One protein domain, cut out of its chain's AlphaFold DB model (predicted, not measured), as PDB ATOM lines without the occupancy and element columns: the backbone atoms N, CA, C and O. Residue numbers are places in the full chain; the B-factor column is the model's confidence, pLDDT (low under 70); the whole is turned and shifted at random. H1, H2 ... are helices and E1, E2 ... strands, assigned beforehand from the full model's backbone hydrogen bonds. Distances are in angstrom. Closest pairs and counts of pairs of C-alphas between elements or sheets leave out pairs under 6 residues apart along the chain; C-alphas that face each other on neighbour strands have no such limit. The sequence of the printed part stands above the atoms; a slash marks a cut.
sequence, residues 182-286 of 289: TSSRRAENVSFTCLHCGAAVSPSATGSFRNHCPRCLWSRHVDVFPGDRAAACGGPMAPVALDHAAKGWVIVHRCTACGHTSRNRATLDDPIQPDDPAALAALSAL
ATOM      1  N   THR A 182     340.064 282.063 156.442       51.56
ATOM      2  CA  THR A 182     339.035 281.634 157.409       51.56
ATOM      3  C   THR A 182     337.774 281.143 156.692       51.56
ATOM      4  O   THR A 182     337.113 280.234 157.186       51.56
ATOM      5  N   SER A 183     337.510 281.667 155.491       52.88
ATOM      6  CA  SER A 183     336.455 281.209 154.582       52.88
ATOM      7  C   SER A 183     336.807 279.891 153.869       52.88
ATOM      8  O   SER A 183     335.987 278.969 153.859       52.88
ATOM      9  N   SER A 184     338.046 279.736 153.369       59.75
ATOM     10  CA  SER A 184     338.483 278.519 152.649       59.75
ATOM     11  C   SER A 184     338.336 277.259 153.512       59.75
ATOM     12  O   SER A 184     337.783 276.241 153.105       59.75
ATOM     13  N   ARG A 185     338.657 277.413 154.797       58.53
ATOM     14  CA  ARG A 185     338.541 276.400 155.839       58.53
ATOM     15  C   ARG A 185     337.108 275.892 156.089       58.53
ATOM     16  O   ARG A 185     336.911 274.823 156.647       58.53
ATOM     17  N   ARG A 186     336.048 276.597 155.705       57.88
ATOM     18  CA  ARG A 186     334.695 276.008 155.797       57.88
ATOM     19  C   ARG A 186     334.277 275.345 154.493       57.88
ATOM     20  O   ARG A 186     333.589 274.333 154.533       57.88
ATOM     21  N   ALA A 187     334.736 275.886 153.368       61.84
ATOM     22  CA  ALA A 187     334.492 275.342 152.037       61.84
ATOM     23  C   ALA A 187     335.250 274.029 151.783       61.84
ATOM     24  O   ALA A 187     334.811 273.204 150.988       61.84
ATOM     25  N   GLU A 188     336.378 273.813 152.463       70.75
ATOM     26  CA  GLU A 188     337.192 272.624 152.246       70.75
ATOM     27  C   GLU A 188     336.677 271.390 153.004       70.75
ATOM     28  O   GLU A 188     336.838 270.266 152.536       70.75
ATOM     29  N   ASN A 189     336.008 271.550 154.143       79.69
ATOM     30  CA  ASN A 189     335.474 270.422 154.907       79.69
ATOM     31  C   ASN A 189     334.136 269.945 154.309       79.69
ATOM     32  O   ASN A 189     333.067 270.413 154.697       79.69
ATOM     33  N   VAL A 190     334.208 269.036 153.336       84.94
ATOM     34  CA  VAL A 190     333.061 268.498 152.586       84.94
ATOM     35  C   VAL A 190     332.984 266.979 152.707       84.94
ATOM     36  O   VAL A 190     333.978 266.318 153.006       84.94
ATOM     37  N   SER A 191     331.800 266.418 152.456       89.81
ATOM     38  CA  SER A 191     331.631 264.971 152.361       89.81
ATOM     39  C   SER A 191     332.313 264.426 151.110       89.81
ATOM     40  O   SER A 191     332.404 265.099 150.082       89.81
ATOM     41  N   PHE A 192     332.778 263.181 151.180       91.12
ATOM     42  CA  PHE A 192     333.347 262.488 150.027       91.12
ATOM     43  C   PHE A 192     333.184 260.972 150.129       91.12
ATOM     44  O   PHE A 192     332.982 260.417 151.209       91.12
ATOM     45  N   THR A 193     333.312 260.289 148.993       93.94
ATOM     46  CA  THR A 193     333.340 258.825 148.932       93.94
ATOM     47  C   THR A 193     334.783 258.337 148.905       93.94
ATOM     48  O   THR A 193     335.591 258.784 148.089       93.94
ATOM     49  N   CYS A 194     335.127 257.411 149.798       94.56
ATOM     50  CA  CYS A 194     336.464 256.834 149.858       94.56
ATOM     51  C   CYS A 194     336.764 256.000 148.604       94.56
ATOM     52  O   CYS A 194     336.049 255.046 148.306       94.56
ATOM     53  N   LEU A 195     337.879 256.295 147.931       92.88
ATOM     54  CA  LEU A 195     338.324 255.562 146.740       92.88
ATOM     55  C   LEU A 195     338.801 254.129 147.031       92.88
ATOM     56  O   LEU A 195     338.840 253.314 146.120       92.88
ATOM     57  N   HIS A 196     339.180 253.820 148.277       95.06
ATOM     58  CA  HIS A 196     339.700 252.500 148.646       95.06
ATOM     59  C   HIS A 196     338.595 251.531 149.088       95.06
ATOM     60  O   HIS A 196     338.544 250.400 148.625       95.06
ATOM     61  N   CYS A 197     337.715 251.948 150.005       95.12
ATOM     62  CA  CYS A 197     336.690 251.067 150.588       95.12
ATOM     63  C   CYS A 197     335.244 251.454 150.234       95.12
ATOM     64  O   CYS A 197     334.313 250.839 150.753       95.12
ATOM     65  N   GLY A 198     335.036 252.509 149.440       94.12
ATOM     66  CA  GLY A 198     333.706 252.979 149.039       94.12
ATOM     67  C   GLY A 198     332.867 253.613 150.157       94.12
ATOM     68  O   GLY A 198     331.696 253.897 149.940       94.12
ATOM     69  N   ALA A 199     333.421 253.832 151.358       93.56
ATOM     70  CA  ALA A 199     332.680 254.467 152.455       93.56
ATOM     71  C   ALA A 199     332.236 255.888 152.093       93.56
ATOM     72  O   ALA A 199     333.056 256.661 151.595       93.56
ATOM     73  N   ALA A 200     331.012 256.264 152.466       93.88
ATOM     74  CA  ALA A 200     330.643 257.670 152.581       93.88
ATOM     75  C   ALA A 200     331.307 258.281 153.830       93.88
ATOM     76  O   ALA A 200     331.219 257.728 154.932       93.88
ATOM     77  N   VAL A 201     332.000 259.400 153.644       92.62
ATOM     78  CA  VAL A 201     332.666 260.164 154.703       92.62
ATOM     79  C   VAL A 201     331.934 261.486 154.874       92.62
ATOM     80  O   VAL A 201     331.758 262.232 153.907       92.62
ATOM     81  N   SER A 202     331.502 261.762 156.099       90.94
ATOM     82  CA  SER A 202     330.853 263.019 156.474       90.94
ATOM     83  C   SER A 202     331.898 264.112 156.733       90.94
ATOM     84  O   SER A 202     333.016 263.792 157.149       90.94
ATOM     85  N   PRO A 203     331.553 265.399 156.537       87.75
ATOM     86  CA  PRO A 203     332.400 266.499 156.980       87.75
ATOM     87  C   PRO A 203     332.650 266.393 158.486       87.75
ATOM     88  O   PRO A 203     331.742 266.029 159.235       87.75
ATOM     89  N   SER A 204     333.853 266.744 158.943       86.56
ATOM     90  CA  SER A 204     334.157 266.714 160.378       86.56
ATOM     91  C   SER A 204     333.364 267.791 161.122       86.56
ATOM     92  O   SER A 204     333.373 268.961 160.732       86.56
ATOM     93  N   ALA A 205     332.713 267.424 162.223       83.50
ATOM     94  CA  ALA A 205     331.921 268.354 163.030       83.50
ATOM     95  C   ALA A 205     332.790 269.275 163.903       83.50
ATOM     96  O   ALA A 205     332.366 270.373 164.259       83.50
ATOM     97  N   THR A 206     334.030 268.872 164.193       78.31
ATOM     98  CA  THR A 206     334.984 269.619 165.035       78.31
ATOM     99  C   THR A 206     335.646 270.793 164.288       78.31
ATOM    100  O   THR A 206     336.464 271.521 164.844       78.31
ATOM    101  N   GLY A 207     335.313 271.001 163.006       75.38
ATOM    102  CA  GLY A 207     335.903 272.058 162.174       75.38
ATOM    103  C   GLY A 207     337.332 271.759 161.705       75.38
ATOM    104  O   GLY A 207     338.053 272.672 161.301       75.38
ATOM    105  N   SER A 208     337.750 270.491 161.776       80.75
ATOM    106  CA  SER A 208     339.030 270.010 161.246       80.75
ATOM    107  C   SER A 208     338.911 269.565 159.779       80.75
ATOM    108  O   SER A 208     337.832 269.186 159.327       80.75
ATOM    109  N   PHE A 209     340.017 269.605 159.027       83.00
ATOM    110  CA  PHE A 209     340.070 269.145 157.631       83.00
ATOM    111  C   PHE A 209     340.391 267.666 157.569       83.00
ATOM    112  O   PHE A 209     341.557 267.265 157.560       83.00
ATOM    113  N   ARG A 210     339.349 266.846 157.501       87.69
ATOM    114  CA  ARG A 210     339.529 265.420 157.273       87.69
ATOM    115  C   ARG A 210     339.652 265.148 155.775       87.69
ATOM    116  O   ARG A 210     338.707 265.366 155.030       87.69
ATOM    117  N   ASN A 211     340.799 264.613 155.360       89.69
ATOM    118  CA  ASN A 211     341.028 264.137 153.987       89.69
ATOM    119  C   ASN A 211     341.150 262.602 153.908       89.69
ATOM    120  O   ASN A 211     341.301 262.056 152.819       89.69
ATOM    121  N   HIS A 212     341.078 261.889 155.039       93.19
ATOM    122  CA  HIS A 212     341.139 260.426 155.100       93.19
ATOM    123  C   HIS A 212     339.793 259.799 155.469       93.19
ATOM    124  O   HIS A 212     338.939 260.414 156.102       93.19
ATOM    125  N   CYS A 213     339.593 258.549 155.067       95.12
ATOM    126  CA  CYS A 213     338.422 257.779 155.456       95.12
ATOM    127  C   CYS A 213     338.531 257.323 156.921       95.12
ATOM    128  O   CYS A 213     339.518 256.672 157.251       95.12
ATOM    129  N   PRO A 214     337.508 257.523 157.767       94.81
ATOM    130  CA  PRO A 214     337.543 257.076 159.163       94.81
ATOM    131  C   PRO A 214     337.661 255.558 159.336       94.81
ATOM    132  O   PRO A 214     338.188 255.098 160.338       94.81
ATOM    133  N   ARG A 215     337.203 254.767 158.350       94.69
ATOM    134  CA  ARG A 215     337.213 253.293 158.421       94.69
ATOM    135  C   ARG A 215     338.541 252.658 158.020       94.69
ATOM    136  O   ARG A 215     338.953 251.674 158.610       94.69
ATOM    137  N   CYS A 216     339.175 253.154 156.957       95.31
ATOM    138  CA  CYS A 216     340.392 252.535 156.410       95.31
ATOM    139  C   CYS A 216     341.608 253.464 156.400       95.31
ATOM    140  O   CYS A 216     342.681 253.046 155.986       95.31
ATOM    141  N   LEU A 217     341.444 254.722 156.811       96.12
ATOM    142  CA  LEU A 217     342.480 255.756 156.877       96.12
ATOM    143  C   LEU A 217     343.122 256.131 155.533       96.12
ATOM    144  O   LEU A 217     344.046 256.940 155.502       96.12
ATOM    145  N   TRP A 218     342.614 255.616 154.410       96.44
ATOM    146  CA  TRP A 218     343.053 256.031 153.078       96.44
ATOM    147  C   TRP A 218     342.588 257.446 152.762       96.44
ATOM    148  O   TRP A 218     341.443 257.812 153.035       96.44
ATOM    149  N   SER A 219     343.481 258.210 152.147       94.31
ATOM    150  CA  SER A 219     343.250 259.580 151.698       94.31
ATOM    151  C   SER A 219     343.240 259.651 150.164       94.31
ATOM    152  O   SER A 219     343.496 258.658 149.477       94.31
ATOM    153  N   ARG A 220     342.919 260.822 149.611       92.50
ATOM    154  CA  ARG A 220     343.028 261.133 148.181       92.50
ATOM    155  C   ARG A 220     344.030 262.263 147.992       92.50
ATOM    156  O   ARG A 220     343.978 263.263 148.702       92.50
ATOM    157  N   HIS A 221     344.913 262.127 147.009       92.00
ATOM    158  CA  HIS A 221     345.890 263.154 146.679       92.00
ATOM    159  C   HIS A 221     345.211 264.287 145.911       92.00
ATOM    160  O   HIS A 221     345.158 264.276 144.683       92.00
ATOM    161  N   VAL A 222     344.647 265.231 146.657       87.06
ATOM    162  CA  VAL A 222     344.014 266.438 146.112       87.06
ATOM    163  C   VAL A 222     344.848 267.690 146.354       87.06
ATOM    164  O   VAL A 222     344.706 268.635 145.598       87.06
ATOM    165  N   ASP A 223     345.760 267.675 147.322       84.25
ATOM    166  CA  ASP A 223     346.509 268.851 147.771       84.25
ATOM    167  C   ASP A 223     347.967 268.822 147.280       84.25
ATOM    168  O   ASP A 223     348.635 267.799 147.439       84.25
ATOM    169  N   VAL A 224     348.473 269.931 146.721       78.69
ATOM    170  CA  VAL A 224     349.925 270.151 146.524       78.69
ATOM    171  C   VAL A 224     350.501 270.784 147.786       78.69
ATOM    172  O   VAL A 224     351.488 270.303 148.346       78.69
ATOM    173  N   PHE A 225     349.837 271.831 148.266       76.50
ATOM    174  CA  PHE A 225     349.970 272.379 149.606       76.50
ATOM    175  C   PHE A 225     348.716 272.046 150.422       76.50
ATOM    176  O   PHE A 225     347.618 272.045 149.875       76.50
ATOM    177  N   PRO A 226     348.832 271.794 151.737       75.44
ATOM    178  CA  PRO A 226     347.677 271.426 152.554       75.44
ATOM    179  C   PRO A 226     346.502 272.412 152.401       75.44
ATOM    180  O   PRO A 226     346.644 273.585 152.751       75.44
ATOM    181  N   GLY A 227     345.357 271.925 151.909       71.62
ATOM    182  CA  GLY A 227     344.124 272.702 151.717       71.62
ATOM    183  C   GLY A 227     343.957 273.390 150.355       71.62
ATOM    184  O   GLY A 227     342.895 273.940 150.079       71.62
ATOM    185  N   ASP A 228     344.957 273.360 149.467       76.12
ATOM    186  CA  ASP A 228     344.871 274.067 148.179       76.12
ATOM    187  C   ASP A 228     344.038 273.347 147.107       76.12
ATOM    188  O   ASP A 228     343.630 273.970 146.127       76.12
ATOM    189  N   ARG A 229     343.790 272.042 147.276       77.06
ATOM    190  CA  ARG A 229     343.129 271.168 146.297       77.06
ATOM    191  C   ARG A 229     343.650 271.283 144.860       77.06
ATOM    192  O   ARG A 229     342.903 271.051 143.907       77.06
ATOM    193  N   ALA A 230     344.924 271.630 144.691       81.25
ATOM    194  CA  ALA A 230     345.516 271.921 143.389       81.25
ATOM    195  C   ALA A 230     346.191 270.706 142.724       81.25
ATOM    196  O   ALA A 230     346.727 270.821 141.618       81.25
ATOM    197  N   ALA A 231     346.211 269.532 143.369       80.69
ATOM    198  CA  ALA A 231     346.942 268.379 142.855       80.69
ATOM    199  C   ALA A 231     346.212 267.715 141.682       80.69
ATOM    200  O   ALA A 231     345.147 267.119 141.834       80.69
ATOM    201  N   ALA A 232     346.865 267.702 140.519       86.12
ATOM    202  CA  ALA A 232     346.371 267.023 139.320       86.12
ATOM    203  C   ALA A 232     346.370 265.482 139.429       86.12
ATOM    204  O   ALA A 232     345.765 264.806 138.602       86.12
ATOM    205  N   CYS A 233     347.055 264.910 140.427       89.06
ATOM    206  CA  CYS A 233     347.193 263.461 140.569       89.06
ATOM    207  C   CYS A 233     345.857 262.784 140.897       89.06
ATOM    208  O   CYS A 233     345.509 261.783 140.277       89.06
ATOM    209  N   GLY A 234     345.128 263.282 141.901       88.06
ATOM    210  CA  GLY A 234     343.834 262.733 142.311       88.06
ATOM    211  C   GLY A 234     343.859 261.283 142.814       88.06
ATOM    212  O   GLY A 234     342.789 260.750 143.115       88.06
ATOM    213  N   GLY A 235     345.034 260.648 142.885       92.31
ATOM    214  CA  GLY A 235     345.208 259.226 143.164       92.31
ATOM    215  C   GLY A 235     345.008 258.858 144.638       92.31
ATOM    216  O   GLY A 235     345.021 259.732 145.510       92.31
ATOM    217  N   PRO A 236     344.837 257.563 144.949       94.69
ATOM    218  CA  PRO A 236     344.670 257.112 146.323       94.69
ATOM    219  C   PRO A 236     345.983 257.252 147.112       94.69
ATOM    220  O   PRO A 236     347.081 257.028 146.596       94.69
ATOM    221  N   MET A 237     345.872 257.642 148.381       95.88
ATOM    222  CA  MET A 237     346.998 257.740 149.308       95.88
ATOM    223  C   MET A 237     346.852 256.725 150.437       95.88
ATOM    224  O   MET A 237     345.902 256.787 151.221       95.88
ATOM    225  N   ALA A 238     347.821 255.815 150.519       96.12
ATOM    226  CA  ALA A 238     347.886 254.785 151.542       96.12
ATOM    227  C   ALA A 238     348.357 255.385 152.875       96.12
ATOM    228  O   ALA A 238     349.294 256.189 152.868       96.12
ATOM    229  N   PRO A 239     347.762 255.006 154.016       96.50
ATOM    230  CA  PRO A 239     348.343 255.290 155.320       96.50
ATOM    231  C   PRO A 239     349.587 254.407 155.506       96.50
ATOM    232  O   PRO A 239     349.500 253.186 155.410       96.50
ATOM    233  N   VAL A 240     350.751 255.018 155.723       96.19
ATOM    234  CA  VAL A 240     352.042 254.304 155.799       96.19
ATOM    235  C   VAL A 240     352.680 254.340 157.181       96.19
ATOM    236  O   VAL A 240     353.487 253.474 157.492       96.19
ATOM    237  N   ALA A 241     352.333 255.324 158.009       94.56
ATOM    238  CA  ALA A 241     352.810 255.404 159.382       94.56
ATOM    239  C   ALA A 241     351.833 256.191 160.257       94.56
ATOM    240  O   ALA A 241     351.056 257.014 159.762       94.56
ATOM    241  N   LEU A 242     351.914 255.955 161.563       95.25
ATOM    242  CA  LEU A 242     351.227 256.732 162.584       95.25
ATOM    243  C   LEU A 242     352.267 257.430 163.464       95.25
ATOM    244  O   LEU A 242     353.190 256.793 163.962       95.25
ATOM    245  N   ASP A 243     352.101 258.732 163.647       93.50
ATOM    246  CA  ASP A 243     352.962 259.594 164.453       93.50
ATOM    247  C   ASP A 243     352.132 260.282 165.549       93.50
ATOM    248  O   ASP A 243     350.900 260.339 165.478       93.50
ATOM    249  N   HIS A 244     352.789 260.818 166.574       92.94
ATOM    250  CA  HIS A 244     352.128 261.498 167.685       92.94
ATOM    251  C   HIS A 244     352.658 262.924 167.849       92.94
ATOM    252  O   HIS A 244     353.839 263.148 168.102       92.94
ATOM    253  N   ALA A 245     351.761 263.906 167.751       89.56
ATOM    254  CA  ALA A 245     352.074 265.320 167.918       89.56
ATOM    255  C   ALA A 245     351.386 265.903 169.161       89.56
ATOM    256  O   ALA A 245     350.469 265.316 169.731       89.56
ATOM    257  N   ALA A 246     351.760 267.127 169.547       88.31
ATOM    258  CA  ALA A 246     351.174 267.824 170.703       88.31
ATOM    259  C   ALA A 246     349.638 267.976 170.642       88.31
ATOM    260  O   ALA A 246     349.000 268.197 171.664       88.31
ATOM    261  N   LYS A 247     349.047 267.890 169.443       83.88
ATOM    262  CA  LYS A 247     347.604 268.040 169.199       83.88
ATOM    263  C   LYS A 247     346.899 266.709 168.897       83.88
ATOM    264  O   LYS A 247     345.791 266.740 168.371       83.88
ATOM    265  N   GLY A 248     347.544 265.576 169.182       91.12
ATOM    266  CA  GLY A 248     347.016 264.229 168.965       91.12
ATOM    267  C   GLY A 248     347.756 263.445 167.882       91.12
ATOM    268  O   GLY A 248     348.842 263.821 167.434       91.12
ATOM    269  N   TRP A 249     347.145 262.338 167.466       94.38
ATOM    270  CA  TRP A 249     347.695 261.423 166.470       94.38
ATOM    271  C   TRP A 249     347.717 262.034 165.067       94.38
ATOM    272  O   TRP A 249     346.810 262.764 164.662       94.38
ATOM    273  N   VAL A 250     348.765 261.719 164.313       94.75
ATOM    274  CA  VAL A 250     348.995 262.189 162.948       94.75
ATOM    275  C   VAL A 250     349.244 260.983 162.055       94.75
ATOM    276  O   VAL A 250     350.159 260.201 162.281       94.75
ATOM    277  N   ILE A 251     348.432 260.842 161.020       95.19
ATOM    278  CA  ILE A 251     348.545 259.792 160.018       95.19
ATOM    279  C   ILE A 251     349.455 260.309 158.905       95.19
ATOM    280  O   ILE A 251     349.240 261.398 158.364       95.19
ATOM    281  N   VAL A 252     350.478 259.531 158.564       94.94
ATOM    282  CA  VAL A 252     351.342 259.783 157.411       94.94
ATOM    283  C   VAL A 252     350.780 259.022 156.220       94.94
ATOM    284  O   VAL A 252     350.631 257.800 156.262       94.94
ATOM    285  N   HIS A 253     350.494 259.743 155.144       95.44
ATOM    286  CA  HIS A 253     349.940 259.209 153.909       95.44
ATOM    287  C   HIS A 253     350.963 259.276 152.786       95.44
ATOM    288  O   HIS A 253     351.612 260.303 152.612       95.44
ATOM    289  N   ARG A 254     351.041 258.228 151.963       95.44
ATOM    290  CA  ARG A 254     351.850 258.200 150.739       95.44
ATOM    291  C   ARG A 254     350.971 257.911 149.530       95.44
ATOM    292  O   ARG A 254     350.246 256.918 149.502       95.44
ATOM    293  N   CYS A 255     351.032 258.771 148.519       95.50
ATOM    294  CA  CYS A 255     350.329 258.560 147.259       95.50
ATOM    295  C   CYS A 255     350.900 257.340 146.534       95.50
ATOM    296  O   CYS A 255     352.106 257.271 146.294       95.50
ATOM    297  N   THR A 256     350.039 256.399 146.152       94.88
ATOM    298  CA  THR A 256     350.467 255.191 145.432       94.88
ATOM    299  C   THR A 256     350.770 255.460 143.958       94.88
ATOM    300  O   THR A 256     351.473 254.672 143.338       94.88
ATOM    301  N   ALA A 257     350.279 256.576 143.405       93.12
ATOM    302  CA  ALA A 257     350.485 256.950 142.007       93.12
ATOM    303  C   ALA A 257     351.757 257.788 141.787       93.12
ATOM    304  O   ALA A 257     352.516 257.508 140.867       93.12
ATOM    305  N   CYS A 258     352.009 258.808 142.619       93.38
ATOM    306  CA  CYS A 258     353.152 259.718 142.438       93.38
ATOM    307  C   CYS A 258     354.174 259.712 143.585       93.38
ATOM    308  O   CYS A 258     355.186 260.404 143.508       93.38
ATOM    309  N   GLY A 259     353.920 258.984 144.676       92.56
ATOM    310  CA  GLY A 259     354.836 258.895 145.817       92.56
ATOM    311  C   GLY A 259     354.839 260.095 146.773       92.56
ATOM    312  O   GLY A 259     355.526 260.025 147.793       92.56
ATOM    313  N   HIS A 260     354.071 261.159 146.499       93.12
ATOM    314  CA  HIS A 260     353.947 262.315 147.396       93.12
ATOM    315  C   HIS A 260     353.520 261.884 148.805       93.12
ATOM    316  O   HIS A 260     352.656 261.018 148.957       93.12
ATOM    317  N   THR A 261     354.121 262.492 149.830       93.62
ATOM    318  CA  THR A 261     353.854 262.170 151.236       93.62
ATOM    319  C   THR A 261     353.244 263.370 151.944       93.62
ATOM    320  O   THR A 261     353.804 264.462 151.894       93.62
ATOM    321  N   SER A 262     352.127 263.155 152.636       91.88
ATOM    322  CA  SER A 262     351.416 264.181 153.399       91.88
ATOM    323  C   SER A 262     351.082 263.680 154.802       91.88
ATOM    324  O   SER A 262     351.121 262.481 155.076       91.88
ATOM    325  N   ARG A 263     350.794 264.607 155.714       92.62
ATOM    326  CA  ARG A 263     350.460 264.321 157.111       92.62
ATOM    327  C   ARG A 263     349.103 264.923 157.434       92.62
ATOM    328  O   ARG A 263     348.937 266.133 157.300       92.62
ATOM    329  N   ASN A 264     348.168 264.105 157.906       92.31
ATOM    330  CA  ASN A 264     346.865 264.574 158.369       92.31
ATOM    331  C   ASN A 264     346.614 264.160 159.822       92.31
ATOM    332  O   ASN A 264     347.056 263.103 160.260       92.31
ATOM    333  N   ARG A 265     345.923 264.998 160.595       92.44
ATOM    334  CA  ARG A 265     345.583 264.684 161.983       92.44
ATOM    335  C   ARG A 265     344.454 263.655 162.014       92.44
ATOM    336  O   ARG A 265     343.464 263.822 161.309       92.44
ATOM    337  N   ALA A 266     344.589 262.639 162.860       93.31
ATOM    338  CA  ALA A 266     343.480 261.750 163.173       93.31
ATOM    339  C   ALA A 266     342.415 262.511 163.977       93.31
ATOM    340  O   ALA A 266     342.729 263.345 164.829       93.31
ATOM    341  N   THR A 267     341.154 262.215 163.716       91.44
ATOM    342  CA  THR A 267     339.996 262.863 164.322       91.44
ATOM    343  C   THR A 267     339.221 261.820 165.132       91.44
ATOM    344  O   THR A 267     338.201 261.288 164.693       91.44
ATOM    345  N   LEU A 268     339.755 261.491 166.309       90.25
ATOM    346  CA  LEU A 268     339.179 260.524 167.256       90.25
ATOM    347  C   LEU A 268     338.007 261.099 168.065       90.25
ATOM    348  O   LEU A 268     337.186 260.354 168.585       90.25
ATOM    349  N   ASP A 269     337.954 262.420 168.186       88.31
ATOM    350  CA  ASP A 269     337.002 263.190 168.984       88.31
ATOM    351  C   ASP A 269     335.811 263.714 168.164       88.31
ATOM    352  O   ASP A 269     335.019 264.510 168.665       88.31
ATOM    353  N   ASP A 270     335.672 263.293 166.902       87.25
ATOM    354  CA  ASP A 270     334.549 263.715 166.063       87.25
ATOM    355  C   ASP A 270     333.230 263.096 166.569       87.25
ATOM    356  O   ASP A 270     333.126 261.869 166.637       87.25
ATOM    357  N   PRO A 271     332.203 263.903 166.891       88.00
ATOM    358  CA  PRO A 271     330.938 263.393 167.418       88.00
ATOM    359  C   PRO A 271     330.064 262.688 166.370       88.00
ATOM    360  O   PRO A 271     329.131 261.986 166.751       88.00
ATOM    361  N   ILE A 272     330.312 262.887 165.069       89.00
ATOM    362  CA  ILE A 272     329.488 262.318 163.991       89.00
ATOM    363  C   ILE A 272     330.120 261.039 163.451       89.00
ATOM    364  O   ILE A 272     329.443 260.026 163.283       89.00
ATOM    365  N   GLN A 273     331.408 261.084 163.130       90.94
ATOM    366  CA  GLN A 273     332.098 259.962 162.512       90.94
ATOM    367  C   GLN A 273     333.559 259.946 162.963       90.94
ATOM    368  O   GLN A 273     334.400 260.419 162.208       90.94
ATOM    369  N   PRO A 274     333.896 259.454 164.163       93.00
ATOM    370  CA  PRO A 274     335.283 259.375 164.618       93.00
ATOM    371  C   PRO A 274     336.090 258.358 163.801       93.00
ATOM    372  O   PRO A 274     335.528 257.451 163.183       93.00
ATOM    373  N   ASP A 275     337.414 258.516 163.795       93.56
ATOM    374  CA  ASP A 275     338.319 257.528 163.199       93.56
ATOM    375  C   ASP A 275     338.256 256.191 163.946       93.56
ATOM    376  O   ASP A 275     338.190 256.158 165.175       93.56
ATOM    377  N   ASP A 276     338.310 255.087 163.200       94.50
ATOM    378  CA  ASP A 276     338.282 253.743 163.766       94.50
ATOM    379  C   ASP A 276     339.572 253.476 164.572       94.50
ATOM    380  O   ASP A 276     340.671 253.426 163.994       94.50
ATOM    381  N   PRO A 277     339.477 253.276 165.902       93.19
ATOM    382  CA  PRO A 277     340.644 253.010 166.733       93.19
ATOM    383  C   PRO A 277     341.350 251.704 166.350       93.19
ATOM    384  O   PRO A 277     342.568 251.612 166.507       93.19
ATOM    385  N   ALA A 278     340.633 250.712 165.809       94.00
ATOM    386  CA  ALA A 278     341.240 249.469 165.346       94.00
ATOM    387  C   ALA A 278     342.114 249.701 164.106       94.00
ATOM    388  O   ALA A 278     343.210 249.144 164.011       94.00
ATOM    389  N   ALA A 279     341.679 250.567 163.187       93.69
ATOM    390  CA  ALA A 279     342.462 250.929 162.010       93.69
ATOM    391  C   ALA A 279     343.745 251.690 162.391       93.69
ATOM    392  O   ALA A 279     344.814 251.422 161.842       93.69
ATOM    393  N   LEU A 280     343.663 252.597 163.370       94.00
ATOM    394  CA  LEU A 280     344.832 253.315 163.893       94.00
ATOM    395  C   LEU A 280     345.805 252.373 164.615       94.00
ATOM    396  O   LEU A 280     347.013 252.447 164.392       94.00
ATOM    397  N   ALA A 281     345.289 251.449 165.430       93.75
ATOM    398  CA  ALA A 281     346.106 250.437 166.095       93.75
ATOM    399  C   ALA A 281     346.824 249.536 165.079       93.75
ATOM    400  O   ALA A 281     348.031 249.316 165.200       93.75
ATOM    401  N   ALA A 282     346.123 249.081 164.038       93.12
ATOM    402  CA  ALA A 282     346.718 248.292 162.964       93.12
ATOM    403  C   ALA A 282     347.835 249.059 162.235       93.12
ATOM    404  O   ALA A 282     348.894 248.492 161.970       93.12
ATOM    405  N   LEU A 283     347.638 250.356 161.974       93.56
ATOM    406  CA  LEU A 283     348.654 251.209 161.356       93.56
ATOM    407  C   LEU A 283     349.901 251.361 162.239       93.56
ATOM    408  O   LEU A 283     351.018 251.339 161.731       93.56
ATOM    409  N   SER A 284     349.721 251.476 163.558       92.50
ATOM    410  CA  SER A 284     350.834 251.581 164.513       92.50
ATOM    411  C   SER A 284     351.680 250.306 164.622       92.50
ATOM    412  O   SER A 284     352.830 250.366 165.050       92.50
ATOM    413  N   ALA A 285     351.120 249.158 164.229       91.25
ATOM    414  CA  ALA A 285     351.795 247.867 164.260       91.25
ATOM    415  C   ALA A 285     352.610 247.571 162.987       91.25
ATOM    416  O   ALA A 285     353.289 246.543 162.928       91.25
ATOM    417  N   LEU A 286     352.544 248.433 161.964       84.31
ATOM    418  CA  LEU A 286     353.337 248.256 160.751       84.31
ATOM    419  C   LEU A 286     354.835 248.455 161.039       84.31
ATOM    420  O   LEU A 286     355.203 249.313 161.846       84.31
TER     421      LEU A 286
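What this domain is: This is residues 182 to 286 of the 289 residues of the protein "RNHCP domain-containing protein" of Nakamurella aerolata (UniProt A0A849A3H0). Little regular structure is present: a strongly twisted sheet, E1 - E2 - E3, has H2 over E1 and E2, long loops make up much of the rest, and H1 lies away from the sheet. The 105 printed residues, mixed in class, run H1 E1 E2 E3 H2, with 37 in named elements. The sheet is a meander, each strand antiparallel to the one before; the whole is compact, radius of gyration of the C-alphas 12.7 A, spanning 32 by 31 by 29 A.

How they stand to each other: E1, residues 236 to 245, bends by 65 degrees at 241 and forms a hairpin with E2, residues 248 to 255; N 240 and O 252 are 2.8 A apart. E2 forms a hairpin with E3, residues 261 to 265; N 253 and O 262 are 2.8 A apart. H2, residues 277 to 284, touches E1, closest C-alphas Leu 242 and Ser 284, 5.5 A, and only just stands up from the sheet, rising 40.4 degrees. H1, residues 182 to 187, is apart from H2. Every O i to N i+4 pair is within hydrogen-bond range in H2, 1 of 2 in H1.

Where its parts are: E1 measures 24.3 A from C-alpha 236 at (344.670, 257.112, 146.323), E2 22.7 A, E3 13.8 A, H2 10.5 A to C-alpha 284 at (350.834, 251.581, 164.513), H1 9.4 A.

The domain as a whole: The farthest C-alphas, Ser 183 and Ala 285, are 38.0 A apart. The printed part has no cut; links H1 to E1 and E3 to H2 are long. Residues 182 to 187 have pLDDT under 70.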